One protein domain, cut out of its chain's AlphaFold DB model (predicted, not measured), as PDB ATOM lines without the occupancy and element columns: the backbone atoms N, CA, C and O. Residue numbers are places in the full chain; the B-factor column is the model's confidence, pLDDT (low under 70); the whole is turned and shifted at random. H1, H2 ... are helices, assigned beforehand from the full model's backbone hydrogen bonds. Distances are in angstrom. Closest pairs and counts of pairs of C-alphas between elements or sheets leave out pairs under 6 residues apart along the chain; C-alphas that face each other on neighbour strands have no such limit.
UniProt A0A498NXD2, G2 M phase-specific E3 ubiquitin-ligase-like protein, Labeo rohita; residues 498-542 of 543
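What this domain is: This is residues 498 to 542 of the 543 residues of the protein "G2 M phase-specific E3 ubiquitin-ligase-like protein" of Labeo rohita (UniProt A0A498NXD2). A loose helical hairpin: a short helix, H1, lies beside part of one long helix, H2, and a long loop between them swings out beyond H2's first end, where residues 512 to 518 stick out. The printed part has 45 residues with two named helices, H1 then H2, no named strand, and the class is all helix. It is loose, with a radius of gyration of the C-alphas of 13.0 A, and its outline is a rod spanning 41 by 16 by 13 A.

Where its parts are: H1, residues 498 to 503, begins at C-alpha 498 (-24.921, -8.725, -39.866). H2, residues 521 to 541, is 30.7 A long, from C-alpha 521 (-7.952, 4.588, -49.261) to C-alpha 541 (-35.022, 1.845, -35.097).

How they stand to each other: H1 and H2, a hairpin, only just touch, with 3 pairs of C-alphas within 8 A; the closest are those of Leu 501 and Arg 532, 6.9 A apart. H2 touches H1 with residues 532 to 536 alone. They run opposite ways at a shallow tilt of 30 degrees. Every O i to N i+4 pair is within hydrogen-bond range in H1, and 14 of 17 in H2.

The domain as a whole: The C-alphas farthest apart, of Asp 514 and Cys 542, are 41.5 A apart. The link from H1 to H2, 17 residues, is long. The printed part has no cut. Residues 510 to 517 and 538 to 542 have pLDDT under 70.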
ATOM      1  N   GLN A 498     -26.144  -7.921 -39.921       79.12
ATOM      2  CA  GLN A 498     -24.921  -8.725 -39.866       79.12
ATOM      3  C   GLN A 498     -24.660  -9.514 -41.160       79.12
ATOM      4  O   GLN A 498     -23.513  -9.614 -41.592       79.12
ATOM      5  N   THR A 499     -25.702 -10.044 -41.808       80.06
ATOM      6  CA  THR A 499     -25.571 -10.729 -43.101       80.06
ATOM      7  C   THR A 499     -25.144  -9.752 -44.192       80.06
ATOM      8  O   THR A 499     -24.281 -10.095 -44.996       80.06
ATOM      9  N   ILE A 500     -25.667  -8.521 -44.194       83.12
ATOM     10  CA  ILE A 500     -25.235  -7.473 -45.131       83.12
ATOM     11  C   ILE A 500     -23.749  -7.149 -44.908       83.12
ATOM     12  O   ILE A 500     -22.951  -7.236 -45.839       83.12
ATOM     13  N   LEU A 501     -23.352  -6.857 -43.664       85.62
ATOM     14  CA  LEU A 501     -21.977  -6.481 -43.309       85.62
ATOM     15  C   LEU A 501     -20.938  -7.562 -43.645       85.62
ATOM     16  O   LEU A 501     -19.815  -7.230 -44.027       85.62
ATOM     17  N   ASN A 502     -21.313  -8.839 -43.523       83.88
ATOM     18  CA  ASN A 502     -20.451  -9.979 -43.840       83.88
ATOM     19  C   ASN A 502     -20.268 -10.215 -45.354       83.88
ATOM     20  O   ASN A 502     -19.341 -10.922 -45.733       83.88
ATOM     21  N   ASN A 503     -21.146  -9.666 -46.206       82.94
ATOM     22  CA  ASN A 503     -21.110  -9.849 -47.665       82.94
ATOM     23  C   ASN A 503     -20.645  -8.598 -48.437       82.94
ATOM     24  O   ASN A 503     -20.509  -8.653 -49.657       82.94
ATOM     25  N   ILE A 504     -20.389  -7.478 -47.754       86.25
ATOM     26  CA  ILE A 504     -19.754  -6.302 -48.363       86.25
ATOM     27  C   ILE A 504     -18.251  -6.565 -48.515       86.25
ATOM     28  O   ILE A 504     -17.564  -6.876 -47.540       86.25
ATOM     29  N   ALA A 505     -17.730  -6.380 -49.730       85.19
ATOM     30  CA  ALA A 505     -16.299  -6.217 -49.954       85.19
ATOM     31  C   ALA A 505     -15.877  -4.850 -49.395       85.19
ATOM     32  O   ALA A 505     -16.254  -3.804 -49.924       85.19
ATOM     33  N   TRP A 506     -15.166  -4.855 -48.269       87.31
ATOM     34  CA  TRP A 506     -14.689  -3.637 -47.618       87.31
ATOM     35  C   TRP A 506     -13.354  -3.189 -48.235       87.31
ATOM     36  O   TRP A 506     -12.530  -4.054 -48.532       87.31
ATOM     37  N   PRO A 507     -13.104  -1.873 -48.388       84.06
ATOM     38  CA  PRO A 507     -11.825  -1.379 -48.892       84.06
ATOM     39  C   PRO A 507     -10.697  -1.796 -47.940       84.06
ATOM     40  O   PRO A 507     -10.750  -1.491 -46.744       84.06
ATOM     41  N   ALA A 508      -9.713  -2.518 -48.476       72.38
ATOM     42  CA  ALA A 508      -8.634  -3.146 -47.712       72.38
ATOM     43  C   ALA A 508      -7.228  -2.744 -48.189       72.38
ATOM     44  O   ALA A 508      -6.304  -2.723 -47.380       72.38
ATOM     45  N   GLU A 509      -7.076  -2.406 -49.471       72.50
ATOM     46  CA  GLU A 509      -5.806  -2.074 -50.126       72.50
ATOM     47  C   GLU A 509      -5.992  -0.819 -51.000       72.50
ATOM     48  O   GLU A 509      -7.124  -0.438 -51.314       72.50
ATOM     49  N   GLU A 510      -4.896  -0.135 -51.339       63.69
ATOM     50  CA  GLU A 510      -4.922   0.916 -52.361       63.69
ATOM     51  C   GLU A 510      -4.984   0.226 -53.728       63.69
ATOM     52  O   GLU A 510      -4.069  -0.496 -54.109       63.69
ATOM     53  N   GLU A 511      -6.110   0.393 -54.419       64.31
ATOM     54  CA  GLU A 511      -6.279  -0.039 -55.805       64.31
ATOM     55  C   GLU A 511      -5.455   0.906 -56.698       64.31
ATOM     56  O   GLU A 511      -5.635   2.125 -56.610       64.31
ATOM     57  N   ASP A 512      -4.563   0.355 -57.534       56.69
ATOM     58  CA  ASP A 512      -3.795   1.077 -58.569       56.69
ATOM     59  C   ASP A 512      -4.718   1.501 -59.742       56.69
ATOM     60  O   ASP A 512      -4.464   1.203 -60.910       56.69
ATOM     61  N   ASP A 513      -5.835   2.157 -59.425       59.75
ATOM     62  CA  ASP A 513      -6.748   2.740 -60.403       59.75
ATOM     63  C   ASP A 513      -6.197   4.111 -60.831       59.75
ATOM     64  O   ASP A 513      -6.261   5.080 -60.073       59.75
ATOM     65  N   ASP A 514      -5.700   4.213 -62.070       57.50
ATOM     66  CA  ASP A 514      -5.219   5.460 -62.707       57.50
ATOM     67  C   ASP A 514      -6.331   6.532 -62.911       57.50
ATOM     68  O   ASP A 514      -6.096   7.582 -63.518       57.50
ATOM     69  N   ASP A 515      -7.551   6.286 -62.422       65.06
ATOM     70  CA  ASP A 515      -8.712   7.167 -62.556       65.06
ATOM     71  C   ASP A 515      -8.638   8.363 -61.585       65.06
ATOM     72  O   ASP A 515      -8.789   8.222 -60.369       65.06
ATOM     73  N   GLU A 516      -8.486   9.571 -62.144       59.41
ATOM     74  CA  GLU A 516      -8.310  10.857 -61.435       59.41
ATOM     75  C   GLU A 516      -9.461  11.213 -60.459       59.41
ATOM     76  O   GLU A 516      -9.272  11.997 -59.527       59.41
ATOM     77  N   ASP A 517     -10.636  10.592 -60.621       61.78
ATOM     78  CA  ASP A 517     -11.819  10.747 -59.759       61.78
ATOM     79  C   ASP A 517     -11.854   9.779 -58.545       61.78
ATOM     80  O   ASP A 517     -12.788   9.818 -57.733       61.78
ATOM     81  N   THR A 518     -10.855   8.904 -58.377       71.38
ATOM     82  CA  THR A 518     -10.855   7.867 -57.329       71.38
ATOM     83  C   THR A 518     -10.420   8.400 -55.959       71.38
ATOM     84  O   THR A 518      -9.314   8.904 -55.760       71.38
ATOM     85  N   TYR A 519     -11.279   8.239 -54.946       76.69
ATOM     86  CA  TYR A 519     -10.951   8.602 -53.562       76.69
ATOM     87  C   TYR A 519      -9.804   7.754 -52.987       76.69
ATOM     88  O   TYR A 519      -9.815   6.528 -53.095       76.69
ATOM     89  N   SER A 520      -8.882   8.388 -52.255       82.50
ATOM     90  CA  SER A 520      -7.802   7.684 -51.550       82.50
ATOM     91  C   SER A 520      -8.323   6.695 -50.498       82.50
ATOM     92  O   SER A 520      -9.393   6.899 -49.909       82.50
ATOM     93  N   LEU A 521      -7.552   5.640 -50.206       81.44
ATOM     94  CA  LEU A 521      -7.952   4.588 -49.261       81.44
ATOM     95  C   LEU A 521      -8.411   5.129 -47.888       81.44
ATOM     96  O   LEU A 521      -9.466   4.698 -47.425       81.44
ATOM     97  N   PRO A 522      -7.759   6.126 -47.249       84.38
ATOM     98  CA  PRO A 522      -8.254   6.700 -45.993       84.38
ATOM     99  C   PRO A 522      -9.654   7.333 -46.093       84.38
ATOM    100  O   PRO A 522     -10.392   7.361 -45.104       84.38
ATOM    101  N   VAL A 523     -10.037   7.839 -47.271       85.06
ATOM    102  CA  VAL A 523     -11.381   8.367 -47.545       85.06
ATOM    103  C   VAL A 523     -12.355   7.221 -47.832       85.06
ATOM    104  O   VAL A 523     -13.412   7.187 -47.198       85.06
ATOM    105  N   LYS A 524     -11.979   6.238 -48.673       84.12
ATOM    106  CA  LYS A 524     -12.751   4.995 -48.902       84.12
ATOM    107  C   LYS A 524     -13.082   4.304 -47.563       84.12
ATOM    108  O   LYS A 524     -14.250   4.044 -47.276       84.12
ATOM    109  N   CYS A 525     -12.096   4.107 -46.682       86.56
ATOM    110  CA  CYS A 525     -12.272   3.522 -45.347       86.56
ATOM    111  C   CYS A 525     -13.184   4.356 -44.432       86.56
ATOM    112  O   CYS A 525     -14.005   3.788 -43.715       86.56
ATOM    113  N   ARG A 526     -13.090   5.693 -44.459       87.81
ATOM    114  CA  ARG A 526     -13.967   6.561 -43.653       87.81
ATOM    115  C   ARG A 526     -15.426   6.477 -44.110       87.81
ATOM    116  O   ARG A 526     -16.321   6.399 -43.272       87.81
ATOM    117  N   ILE A 527     -15.671   6.466 -45.423       87.94
ATOM    118  CA  ILE A 527     -17.014   6.284 -46.000       87.94
ATOM    119  C   ILE A 527     -17.560   4.896 -45.635       87.94
ATOM    120  O   ILE A 527     -18.692   4.785 -45.164       87.94
ATOM    121  N   ALA A 528     -16.737   3.854 -45.766       87.38
ATOM    122  CA  ALA A 528     -17.074   2.492 -45.362       87.38
ATOM    123  C   ALA A 528     -17.422   2.378 -43.865       87.38
ATOM    124  O   ALA A 528     -18.368   1.677 -43.507       87.38
ATOM    125  N   GLU A 529     -16.719   3.094 -42.983       87.44
ATOM    126  CA  GLU A 529     -17.036   3.123 -41.553       87.44
ATOM    127  C   GLU A 529     -18.392   3.797 -41.276       87.44
ATOM    128  O   GLU A 529     -19.186   3.277 -40.487       87.44
ATOM    129  N   TYR A 530     -18.705   4.909 -41.953       89.56
ATOM    130  CA  TYR A 530     -20.038   5.520 -41.872       89.56
ATOM    131  C   TYR A 530     -21.134   4.570 -42.372       89.56
ATOM    132  O   TYR A 530     -22.154   4.433 -41.700       89.56
ATOM    133  N   LEU A 531     -20.913   3.874 -43.493       89.31
ATOM    134  CA  LEU A 531     -21.851   2.885 -44.033       89.31
ATOM    135  C   LEU A 531     -22.070   1.714 -43.063       89.31
ATOM    136  O   LEU A 531     -23.213   1.343 -42.801       89.31
ATOM    137  N   ARG A 532     -20.997   1.173 -42.472       88.44
ATOM    138  CA  ARG A 532     -21.079   0.129 -41.440       88.44
ATOM    139  C   ARG A 532     -21.915   0.598 -40.249       88.44
ATOM    140  O   ARG A 532     -22.894  -0.055 -39.900       88.44
ATOM    141  N   ARG A 533     -21.587   1.764 -39.682       86.75
ATOM    142  CA  ARG A 533     -22.330   2.354 -38.555       86.75
ATOM    143  C   ARG A 533     -23.788   2.658 -38.913       86.75
ATOM    144  O   ARG A 533     -24.641   2.586 -38.035       86.75
ATOM    145  N   PHE A 534     -24.094   3.013 -40.160       88.25
ATOM    146  CA  PHE A 534     -25.467   3.218 -40.623       88.25
ATOM    147  C   PHE A 534     -26.255   1.899 -40.599       88.25
ATOM    148  O   PHE A 534     -27.264   1.807 -39.901       88.25
ATOM    149  N   ILE A 535     -25.727   0.851 -41.243       86.00
ATOM    150  CA  ILE A 535     -26.326  -0.495 -41.284       86.00
ATOM    151  C   ILE A 535     -26.534  -1.065 -39.864       86.00
ATOM    152  O   ILE A 535     -27.589  -1.620 -39.560       86.00
ATOM    153  N   GLU A 536     -25.569  -0.878 -38.959       84.12
ATOM    154  CA  GLU A 536     -25.661  -1.302 -37.551       84.12
ATOM    155  C   GLU A 536     -26.706  -0.519 -36.728       84.12
ATOM    156  O   GLU A 536     -27.239  -1.042 -35.745       84.12
ATOM    157  N   ASN A 537     -26.995   0.739 -37.082       79.75
ATOM    158  CA  ASN A 537     -27.909   1.602 -36.325       79.75
ATOM    159  C   ASN A 537     -29.356   1.564 -36.836       79.75
ATOM    160  O   ASN A 537     -30.261   1.657 -36.008       79.75
ATOM    161  N   GLU A 538     -29.594   1.336 -38.132       64.69
ATOM    162  CA  GLU A 538     -30.933   1.036 -38.680       64.69
ATOM    163  C   GLU A 538     -31.601  -0.120 -37.902       64.69
ATOM    164  O   GLU A 538     -32.776  -0.049 -37.534       64.69
ATOM    165  N   SER A 539     -30.805  -1.120 -37.497       56.59
ATOM    166  CA  SER A 539     -31.225  -2.240 -36.638       56.59
ATOM    167  C   SER A 539     -31.867  -1.850 -35.299       56.59
ATOM    168  O   SER A 539     -32.485  -2.699 -34.659       56.59
ATOM    169  N   LYS A 540     -31.654  -0.620 -34.814       55.62
ATOM    170  CA  LYS A 540     -32.138  -0.144 -33.505       55.62
ATOM    171  C   LYS A 540     -33.459   0.617 -33.611       55.62
ATOM    172  O   LYS A 540     -34.164   0.711 -32.609       55.62
ATOM    173  N   ASN A 541     -33.783   1.121 -34.804       50.44
ATOM    174  CA  ASN A 541     -35.022   1.845 -35.097       50.44
ATOM    175  C   ASN A 541     -36.117   0.937 -35.681       50.44
ATOM    176  O   ASN A 541     -37.277   1.332 -35.711       50.44
ATOM    177  N   CYS A 542     -35.767  -0.276 -36.117       45.28
ATOM    178  CA  CYS A 542     -36.720  -1.298 -36.540       45.28
ATOM    179  C   CYS A 542     -37.156  -2.150 -35.326       45.28
ATOM    180  O   CYS A 542     -36.567  -3.195 -35.041       45.28
TER     181      CYS A 542